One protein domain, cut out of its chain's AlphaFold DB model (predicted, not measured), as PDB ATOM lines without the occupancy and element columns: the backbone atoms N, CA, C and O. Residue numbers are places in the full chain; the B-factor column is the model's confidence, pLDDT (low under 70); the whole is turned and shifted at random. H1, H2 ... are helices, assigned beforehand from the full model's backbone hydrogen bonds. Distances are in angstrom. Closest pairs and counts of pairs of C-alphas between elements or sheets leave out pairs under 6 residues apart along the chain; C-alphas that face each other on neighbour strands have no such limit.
ATOM      1  N   ILE A 211     174.200 116.942 180.847       85.06
ATOM      2  CA  ILE A 211     175.322 116.481 180.019       85.06
ATOM      3  C   ILE A 211     174.787 115.890 178.716       85.06
ATOM      4  O   ILE A 211     173.955 114.989 178.736       85.06
ATOM      5  N   CYS A 212     175.311 116.330 177.570       87.06
ATOM      6  CA  CYS A 212     175.017 115.666 176.299       87.06
ATOM      7  C   CYS A 212     176.032 114.547 176.016       87.06
ATOM      8  O   CYS A 212     177.213 114.815 175.783       87.06
ATOM      9  N   HIS A 213     175.565 113.299 175.931       81.38
ATOM     10  CA  HIS A 213     176.422 112.138 175.669       81.38
ATOM     11  C   HIS A 213     176.779 111.896 174.185       81.38
ATOM     12  O   HIS A 213     177.795 111.250 173.933       81.38
ATOM     13  N   LEU A 214     176.020 112.435 173.214       85.44
ATOM     14  CA  LEU A 214     176.310 112.270 171.773       85.44
ATOM     15  C   LEU A 214     177.414 113.191 171.241       85.44
ATOM     16  O   LEU A 214     178.183 112.807 170.362       85.44
ATOM     17  N   CYS A 215     177.489 114.432 171.725       86.88
ATOM     18  CA  CYS A 215     178.461 115.384 171.201       86.88
ATOM     19  C   CYS A 215     179.896 115.019 171.620       86.88
ATOM     20  O   CYS A 215     180.145 114.746 172.794       86.88
ATOM     21  N   PRO A 216     180.884 115.104 170.704       77.56
ATOM     22  CA  PRO A 216     182.238 114.584 170.931       77.56
ATOM     23  C   PRO A 216     183.012 115.309 172.042       77.56
ATOM     24  O   PRO A 216     183.981 114.770 172.566       77.56
ATOM     25  N   LYS A 217     182.579 116.518 172.426       80.50
ATOM     26  CA  LYS A 217     183.135 117.289 173.551       80.50
ATOM     27  C   LYS A 217     182.423 117.039 174.893       80.50
ATOM     28  O   LYS A 217     182.779 117.693 175.863       80.50
ATOM     29  N   LYS A 218     181.413 116.153 174.936       79.19
ATOM     30  CA  LYS A 218     180.550 115.841 176.099       79.19
ATOM     31  C   LYS A 218     180.189 117.078 176.945       79.19
ATOM     32  O   LYS A 218     180.518 117.118 178.130       79.19
ATOM     33  N   PRO A 219     179.581 118.117 176.339       84.19
ATOM     34  CA  PRO A 219     179.376 119.391 177.014       84.19
ATOM     35  C   PRO A 219     178.463 119.234 178.236       84.19
ATOM     36  O   PRO A 219     177.423 118.572 178.169       84.19
ATOM     37  N   THR A 220     178.882 119.868 179.328       86.31
ATOM     38  CA  THR A 220     178.109 120.082 180.552       86.31
ATOM     39  C   THR A 220     177.382 121.428 180.467       86.31
ATOM     40  O   THR A 220     177.888 122.377 179.864       86.31
ATOM     41  N   PHE A 221     176.191 121.523 181.058       87.06
ATOM     42  CA  PHE A 221     175.346 122.721 181.025       87.06
ATOM     43  C   PHE A 221     174.994 123.198 182.437       87.06
ATOM     44  O   PHE A 221     174.933 122.404 183.370       87.06
ATOM     45  N   SER A 222     174.750 124.503 182.583       87.25
ATOM     46  CA  SER A 222     174.336 125.137 183.844       87.25
ATOM     47  C   SER A 222     172.889 124.839 184.229       87.25
ATOM     48  O   SER A 222     172.554 124.819 185.408       87.25
ATOM     49  N   ASP A 223     172.025 124.633 183.235       88.69
ATOM     50  CA  ASP A 223     170.594 124.417 183.418       88.69
ATOM     51  C   ASP A 223     169.971 123.673 182.227       88.69
ATOM     52  O   ASP A 223     170.546 123.562 181.135       88.69
ATOM     53  N   VAL A 224     168.743 123.194 182.442       89.38
ATOM     54  CA  VAL A 224     167.938 122.469 181.451       89.38
ATOM     55  C   VAL A 224     167.672 123.322 180.202       89.38
ATOM     56  O   VAL A 224     167.591 122.786 179.098       89.38
ATOM     57  N   SER A 225     167.595 124.654 180.306       88.56
ATOM     58  CA  SER A 225     167.380 125.500 179.129       88.56
ATOM     59  C   SER A 225     168.623 125.550 178.232       88.56
ATOM     60  O   SER A 225     168.486 125.477 177.009       88.56
ATOM     61  N   HIS A 226     169.837 125.578 178.779       89.75
ATOM     62  CA  HIS A 226     171.055 125.487 177.971       89.75
ATOM     63  C   HIS A 226     171.200 124.098 177.326       89.75
ATOM     64  O   HIS A 226     171.433 124.024 176.115       89.75
ATOM     65  N   LEU A 227     170.918 123.021 178.072       90.50
ATOM     66  CA  LEU A 227     170.862 121.647 177.548       90.50
ATOM     67  C   LEU A 227     169.886 121.515 176.363       90.50
ATOM     68  O   LEU A 227     170.282 121.090 175.280       90.50
ATOM     69  N   LEU A 228     168.629 121.943 176.523       91.00
ATOM     70  CA  LEU A 228     167.614 121.870 175.462       91.00
ATOM     71  C   LEU A 228     167.959 122.758 174.255       91.00
ATOM     72  O   LEU A 228     167.623 122.415 173.122       91.00
ATOM     73  N   THR A 229     168.648 123.888 174.468       92.06
ATOM     74  CA  THR A 229     169.156 124.715 173.356       92.06
ATOM     75  C   THR A 229     170.175 123.921 172.544       92.06
ATOM     76  O   THR A 229     170.090 123.893 171.317       92.06
ATOM     77  N   HIS A 230     171.096 123.239 173.226       92.00
ATOM     78  CA  HIS A 230     172.125 122.419 172.604       92.00
ATOM     79  C   HIS A 230     171.560 121.190 171.879       92.00
ATOM     80  O   HIS A 230     171.940 120.970 170.731       92.00
ATOM     81  N   VAL A 231     170.629 120.441 172.478       91.69
ATOM     82  CA  VAL A 231     169.973 119.299 171.807       91.69
ATOM     83  C   VAL A 231     169.241 119.764 170.538       91.69
ATOM     84  O   VAL A 231     169.398 119.170 169.477       91.69
ATOM     85  N   SER A 232     168.565 120.919 170.584       90.19
ATOM     86  CA  SER A 232     167.934 121.528 169.397       90.19
ATOM     87  C   SER A 232     168.908 122.160 168.379       90.19
ATOM     88  O   SER A 232     168.466 122.786 167.411       90.19
ATOM     89  N   SER A 233     170.227 122.069 168.588       91.69
ATOM     90  CA  SER A 233     171.223 122.762 167.761       91.69
ATOM     91  C   SER A 233     171.670 121.947 166.542       91.69
ATOM     92  O   SER A 233     171.824 120.726 166.589       91.69
ATOM     93  N   LYS A 234     171.973 122.648 165.440       88.19
ATOM     94  CA  LYS A 234     172.438 122.050 164.173       88.19
ATOM     95  C   LYS A 234     173.694 121.179 164.342       88.19
ATOM     96  O   LYS A 234     173.861 120.219 163.600       88.19
ATOM     97  N   SER A 235     174.568 121.487 165.303       89.19
ATOM     98  CA  SER A 235     175.787 120.713 165.574       89.19
ATOM     99  C   SER A 235     175.525 119.421 166.355       89.19
ATOM    100  O   SER A 235     176.199 118.427 166.088       89.19
ATOM    101  N   HIS A 236     174.541 119.406 167.260       91.00
ATOM    102  CA  HIS A 236     174.083 118.187 167.931       91.00
ATOM    103  C   HIS A 236     173.393 117.244 166.938       91.00
ATOM    104  O   HIS A 236     173.854 116.122 166.740       91.00
ATOM    105  N   LEU A 237     172.383 117.741 166.218       90.75
ATOM    106  CA  LEU A 237     171.629 116.960 165.229       90.75
ATOM    107  C   LEU A 237     172.533 116.405 164.111       90.75
ATOM    108  O   LEU A 237     172.364 115.272 163.668       90.75
ATOM    109  N   ALA A 238     173.556 117.158 163.683       90.62
ATOM    110  CA  ALA A 238     174.543 116.669 162.716       90.62
ATOM    111  C   ALA A 238     175.518 115.624 163.292       90.62
ATOM    112  O   ALA A 238     176.087 114.847 162.522       90.62
ATOM    113  N   ALA A 239     175.747 115.591 164.609       88.88
ATOM    114  CA  ALA A 239     176.498 114.515 165.259       88.88
ATOM    115  C   ALA A 239     175.631 113.253 165.387       88.88
ATOM    116  O   ALA A 239     176.080 112.171 165.020       88.88
ATOM    117  N   GLU A 240     174.375 113.409 165.807       88.75
ATOM    118  CA  GLU A 240     173.377 112.339 165.885       88.75
ATOM    119  C   GLU A 240     173.179 111.638 164.528       88.75
ATOM    120  O   GLU A 240     173.329 110.421 164.443       88.75
ATOM    121  N   PHE A 241     172.967 112.392 163.440       90.44
ATOM    122  CA  PHE A 241     172.882 111.835 162.078       90.44
ATOM    123  C   PHE A 241     174.154 111.075 161.663       90.44
ATOM    124  O   PHE A 241     174.070 109.996 161.075       90.44
ATOM    125  N   LYS A 242     175.345 111.604 161.981       90.12
ATOM    126  CA  LYS A 242     176.623 110.934 161.670       90.12
ATOM    127  C   LYS A 242     176.794 109.623 162.429       90.12
ATOM    128  O   LYS A 242     177.329 108.677 161.860       90.12
ATOM    129  N   LEU A 243     176.343 109.561 163.682       88.81
ATOM    130  CA  LEU A 243     176.339 108.328 164.467       88.81
ATOM    131  C   LEU A 243     175.299 107.342 163.912       88.81
ATOM    132  O   LEU A 243     175.631 106.174 163.727       88.81
ATOM    133  N   LYS A 244     174.092 107.806 163.548       87.81
ATOM    134  CA  LYS A 244     173.006 106.959 163.007       87.81
ATOM    135  C   LYS A 244     173.402 106.277 161.696       87.81
ATOM    136  O   LYS A 244     173.133 105.092 161.528       87.81
ATOM    137  N   HIS A 245     174.121 106.978 160.819       88.00
ATOM    138  CA  HIS A 245     174.673 106.406 159.582       88.00
ATOM    139  C   HIS A 245     176.052 105.731 159.746       88.00
ATOM    140  O   HIS A 245     176.616 105.247 158.762       88.00
ATOM    141  N   SER A 246     176.615 105.666 160.957       85.75
ATOM    142  CA  SER A 246     177.877 104.964 161.194       85.75
ATOM    143  C   SER A 246     177.653 103.461 161.344       85.75
ATOM    144  O   SER A 246     176.928 103.006 162.229       85.75
ATOM    145  N   LYS A 247     178.357 102.661 160.535       84.88
ATOM    146  CA  LYS A 247     178.360 101.189 160.635       84.88
ATOM    147  C   LYS A 247     179.147 100.652 161.850       84.88
ATOM    148  O   LYS A 247     179.337  99.445 161.969       84.88
ATOM    149  N   LYS A 248     179.650 101.514 162.746       87.44
ATOM    150  CA  LYS A 248     180.435 101.094 163.919       87.44
ATOM    151  C   LYS A 248     179.529 100.746 165.097       87.44
ATOM    152  O   LYS A 248     178.792 101.596 165.587       87.44
ATOM    153  N   ALA A 249     179.695  99.546 165.651       83.69
ATOM    154  CA  ALA A 249     178.970  99.113 166.849       83.69
ATOM    155  C   ALA A 249     179.160 100.054 168.060       83.69
ATOM    156  O   ALA A 249     178.242 100.212 168.859       83.69
ATOM    157  N   VAL A 250     180.318 100.717 168.193       85.06
ATOM    158  CA  VAL A 250     180.578 101.705 169.262       85.06
ATOM    159  C   VAL A 250     179.680 102.941 169.127       85.06
ATOM    160  O   VAL A 250     179.149 103.423 170.127       85.06
ATOM    161  N   ASP A 251     179.464 103.415 167.901       86.06
ATOM    162  CA  ASP A 251     178.670 104.614 167.611       86.06
ATOM    163  C   ASP A 251     177.171 104.326 167.816       86.06
ATOM    164  O   ASP A 251     176.459 105.121 168.428       86.06
ATOM    165  N   GLN A 252     176.715 103.131 167.421       87.25
ATOM    166  CA  GLN A 252     175.356 102.645 167.695       87.25
ATOM    167  C   GLN A 252     175.109 102.437 169.204       87.25
ATOM    168  O   GLN A 252     174.066 102.823 169.727       87.25
ATOM    169  N   ASN A 253     176.096 101.930 169.952       88.25
ATOM    170  CA  ASN A 253     176.022 101.862 171.419       88.25
ATOM    171  C   ASN A 253     175.965 103.252 172.083       88.25
ATOM    172  O   ASN A 253     175.391 103.385 173.167       88.25
ATOM    173  N   ALA A 254     176.548 104.290 171.473       86.81
ATOM    174  CA  ALA A 254     176.436 105.662 171.971       86.81
ATOM    175  C   ALA A 254     175.024 106.237 171.758       86.81
ATOM    176  O   ALA A 254     174.513 106.907 172.656       86.81
ATOM    177  N   LEU A 255     174.378 105.916 170.630       90.00
ATOM    178  CA  LEU A 255     172.977 106.261 170.363       90.00
ATOM    179  C   LEU A 255     172.026 105.593 171.352       90.00
ATOM    180  O   LEU A 255     171.328 106.299 172.063       90.00
ATOM    181  N   VAL A 256     172.077 104.266 171.509       91.44
ATOM    182  CA  VAL A 256     171.176 103.538 172.431       91.44
ATOM    183  C   VAL A 256     171.273 104.064 173.874       91.44
ATOM    184  O   VAL A 256     170.274 104.130 174.591       91.44
ATOM    185  N   ARG A 257     172.466 104.496 174.311       89.12
ATOM    186  CA  ARG A 257     172.668 105.143 175.622       89.12
ATOM    187  C   ARG A 257     172.043 106.537 175.705       89.12
ATOM    188  O   ARG A 257     171.535 106.896 176.765       89.12
ATOM    189  N   TYR A 258     172.085 107.313 174.624       90.62
ATOM    190  CA  TYR A 258     171.419 108.612 174.540       90.62
ATOM    191  C   TYR A 258     169.898 108.472 174.443       90.62
ATOM    192  O   TYR A 258     169.201 109.140 175.194       90.62
ATOM    193  N   ASP A 259     169.389 107.577 173.597       90.88
ATOM    194  CA  ASP A 259     167.952 107.362 173.406       90.88
ATOM    195  C   ASP A 259     167.298 106.901 174.722       90.88
ATOM    196  O   ASP A 259     166.239 107.403 175.100       90.88
ATOM    197  N   LYS A 260     167.974 106.027 175.488       91.94
ATOM    198  CA  LYS A 260     167.551 105.674 176.853       91.94
ATOM    199  C   LYS A 260     167.502 106.901 177.773       91.94
ATOM    200  O   LYS A 260     166.518 107.082 178.482       91.94
ATOM    201  N   TRP A 261     168.546 107.731 177.777       90.69
ATOM    202  CA  TRP A 261     168.609 108.950 178.595       90.69
ATOM    203  C   TRP A 261     167.508 109.956 178.209       90.69
ATOM    204  O   TRP A 261     166.829 110.492 179.082       90.69
ATOM    205  N   ALA A 262     167.265 110.159 176.913       90.19
ATOM    206  CA  ALA A 262     166.230 111.061 176.415       90.19
ATOM    207  C   ALA A 262     164.829 110.621 176.878       90.19
ATOM    208  O   ALA A 262     164.052 111.455 177.351       90.19
ATOM    209  N   GLN A 263     164.551 109.312 176.849       90.06
ATOM    210  CA  GLN A 263     163.311 108.713 177.359       90.06
ATOM    211  C   GLN A 263     163.194 108.787 178.892       90.06
ATOM    212  O   GLN A 263     162.138 109.142 179.413       90.06
ATOM    213  N   GLU A 264     164.264 108.476 179.630       89.06
ATOM    214  CA  GLU A 264     164.277 108.434 181.102       89.06
ATOM    215  C   GLU A 264     163.975 109.809 181.731       89.06
ATOM    216  O   GLU A 264     163.220 109.901 182.708       89.06
ATOM    217  N   TYR A 265     164.500 110.873 181.113       86.94
ATOM    218  CA  TYR A 265     164.363 112.262 181.562       86.94
ATOM    219  C   TYR A 265     163.325 113.093 180.780       86.94
ATOM    220  O   TYR A 265     163.158 114.276 181.075       86.94
ATOM    221  N   GLY A 266     162.612 112.506 179.807       88.62
ATOM    222  CA  GLY A 266     161.589 113.203 179.008       88.62
ATOM    223  C   GLY A 266     162.143 114.355 178.158       88.62
ATOM    224  O   GLY A 266     161.470 115.365 177.947       88.62
ATOM    225  N   VAL A 267     163.395 114.246 177.705       89.12
ATOM    226  CA  VAL A 267     164.112 115.341 177.027       89.12
ATOM    227  C   VAL A 267     163.441 115.701 175.703       89.12
ATOM    228  O   VAL A 267     163.328 116.883 175.385       89.12
ATOM    229  N   ASP A 268     162.927 114.710 174.974       89.12
ATOM    230  CA  ASP A 268     162.239 114.921 173.697       89.12
ATOM    231  C   ASP A 268     160.931 115.708 173.869       89.12
ATOM    232  O   ASP A 268     160.679 116.651 173.117       89.12
ATOM    233  N   ASP A 269     160.149 115.418 174.917       90.75
ATOM    234  CA  ASP A 269     158.954 116.196 175.273       90.75
ATOM    235  C   ASP A 269     159.321 117.639 175.642       90.75
ATOM    236  O   ASP A 269     158.636 118.588 175.253       90.75
ATOM    237  N   LEU A 270     160.425 117.845 176.366       90.06
ATOM    238  CA  LEU A 270     160.914 119.178 176.719       90.06
ATOM    239  C   LEU A 270     161.428 119.959 175.492       90.06
ATOM    240  O   LEU A 270     161.208 121.173 175.398       90.06
ATOM    241  N   VAL A 271     162.059 119.290 174.518       91.19
ATOM    242  CA  VAL A 271     162.441 119.887 173.225       91.19
ATOM    243  C   VAL A 271     161.194 120.229 172.403       91.19
ATOM    244  O   VAL A 271     161.090 121.354 171.906       91.19
ATOM    245  N   ALA A 272     160.218 119.322 172.309       90.62
ATOM    246  CA  ALA A 272     158.967 119.535 171.584       90.62
ATOM    247  C   ALA A 272     158.159 120.708 172.166       90.62
ATOM    248  O   ALA A 272     157.787 121.628 171.433       90.62
ATOM    249  N   ASN A 273     157.981 120.749 173.492       90.69
ATOM    250  CA  ASN A 273     157.343 121.867 174.194       90.69
ATOM    251  C   ASN A 273     158.073 123.196 173.939       90.69
ATOM    252  O   ASN A 273     157.435 124.232 173.736       90.69
ATOM    253  N   ARG A 274     159.411 123.185 173.883       89.25
ATOM    254  CA  ARG A 274     160.198 124.382 173.564       89.25
ATOM    255  C   ARG A 274     160.026 124.842 172.116       89.25
ATOM    256  O   ARG A 274     159.969 126.052 171.880       89.25
ATOM    257  N   ILE A 275     159.959 123.919 171.156       87.31
ATOM    258  CA  ILE A 275     159.700 124.239 169.745       87.31
ATOM    259  C   ILE A 275     158.294 124.836 169.611       87.31
ATOM    260  O   ILE A 275     158.167 125.952 169.108       87.31
ATOM    261  N   ALA A 276     157.275 124.197 170.192       88.19
ATOM    262  CA  ALA A 276     155.904 124.707 170.207       88.19
ATOM    263  C   ALA A 276     155.804 126.106 170.851       88.19
ATOM    264  O   ALA A 276     155.206 127.014 170.275       88.19
ATOM    265  N   ALA A 277     156.453 126.340 171.998       86.62
ATOM    266  CA  ALA A 277     156.479 127.657 172.646       86.62
ATOM    267  C   ALA A 277     157.219 128.729 171.815       86.62
ATOM    268  O   ALA A 277     156.862 129.911 171.851       86.62
ATOM    269  N   LYS A 278     158.245 128.338 171.047       86.44
ATOM    270  CA  LYS A 278     158.979 129.209 170.111       86.44
ATOM    271  C   LYS A 278     158.143 129.546 168.873       86.44
ATOM    272  O   LYS A 278     158.232 130.669 168.381       86.44
ATOM    273  N   GLU A 279     157.322 128.617 168.393       84.88
ATOM    274  CA  GLU A 279     156.384 128.830 167.283       84.88
ATOM    275  C   GLU A 279     155.184 129.683 167.702       84.88
ATOM    276  O   GLU A 279     154.863 130.655 167.021       84.88
ATOM    277  N   GLN A 280     154.597 129.430 168.875       79.44
ATOM    278  CA  GLN A 280     153.533 130.267 169.444       79.44
ATOM    279  C   GLN A 280     153.991 131.720 169.643       79.44
ATOM    280  O   GLN A 280     153.266 132.644 169.289       79.44
ATOM    281  N   LYS A 281     155.229 131.946 170.115       79.25
ATOM    282  CA  LYS A 281     155.830 133.294 170.194       79.25
ATOM    283  C   LYS A 281     156.119 133.933 168.829       79.25
ATOM    284  O   LYS A 281     156.295 135.147 168.765       79.25
ATOM    285  N   LYS A 282     156.177 133.146 167.750       74.06
ATOM    286  CA  LYS A 282     156.349 133.622 166.369       74.06
ATOM    287  C   LYS A 282     155.033 133.848 165.623       74.06
ATOM    288  O   LYS A 282     155.069 134.523 164.601       74.06
ATOM    289  N   ALA A 283     153.902 133.329 166.103       60.41
ATOM    290  CA  ALA A 283     152.580 133.537 165.513       60.41
ATOM    291  C   ALA A 283     151.984 134.886 165.980       60.41
ATOM    292  O   ALA A 283     151.533 134.997 167.123       60.41
TER     293      ALA A 283
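What this domain is: This is residues 211 to 283 of the 702 residues of an uncharacterized protein of Valsa mali (UniProt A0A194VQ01). Two helices, H2 and H3, make a V, and across its open side H1 and the first part of H4 meet crosswise, while the end of H4 with the last residues, 276 to 283, sticks out from this body. The stretch before H1 folds back on itself, and its residues 212 to 214 pack on H2 and H3 within the V. The printed part has 73 residues with four named helices, H1, H2, H3 and H4 in that order, and no named strand; its class is all helix. It is elongated, with spans of 43 by 23 by 21 A, and only just compact, close to loose, with a radius of gyration of the C-alphas of 13.1 A.

Where its parts are: The printed part opens with residues 211 to 223, a stretch with no named element, from C-alpha 211 at (175.322, 116.481, 180.019). H1, residues 224 to 231, begins with C-alpha 224 at (167.938, 122.469, 181.451). H2, residues 234 to 244, measures 15.1 A from first to last C-alpha. H3, residues 249 to 264, is the longest helix by residues, with 16, and measures 22.5 A. H4, residues 267 to 280, measures 19.8 A and ends with C-alpha 280 at (153.533, 130.267, 169.444).

How they stand to each other: H1 is close to H2 but not clearly touching, at a steep tilt of 59 degrees, the same way; their closest C-alphas, of His 230 and His 236, are 6.6 A apart. H2 and H3 touch, at a steep tilt of 57 degrees, opposite ways. Their closest C-alphas are those of Leu 243 and Asp 251, at 5.4 A, and H3 touches H2 with residues 251 to 255 alone. H3 and H4 are close but not clearly touching, at a steep tilt of 67 degrees, the same way, with the closest C-alphas, of Ala 262 and Asp 268, 6.2 A apart. H4 touches H1 with residues 267 to 271 alone; the two are about perpendicular at 89 degrees, and their closest C-alphas, of Leu 228 and Val 271, are 6.0 A apart. H1 and H3 are apart, and so are H2 and H4. In H1, H2, H3 and H4 every O i to N i+4 pair is within hydrogen-bond range.

The domain as a whole: The two C-alphas farthest apart are those of Ala 249 and Ala 283, at 43.4 A. Residues 245 to 250 stand free, and so do residues 276 to 283, of which 276 to 280 belong to H4. Without these stretches the body of 59 residues spans 27 by 21 by 19 A, with a radius of gyration of 10.8 A. The printed part has no cut, and the links H1 to H2, H2 to H3 and H3 to H4 are tight. The mean pLDDT of the printed part is 87.4, and one residue of this predicted model, Ala 283, is under 70.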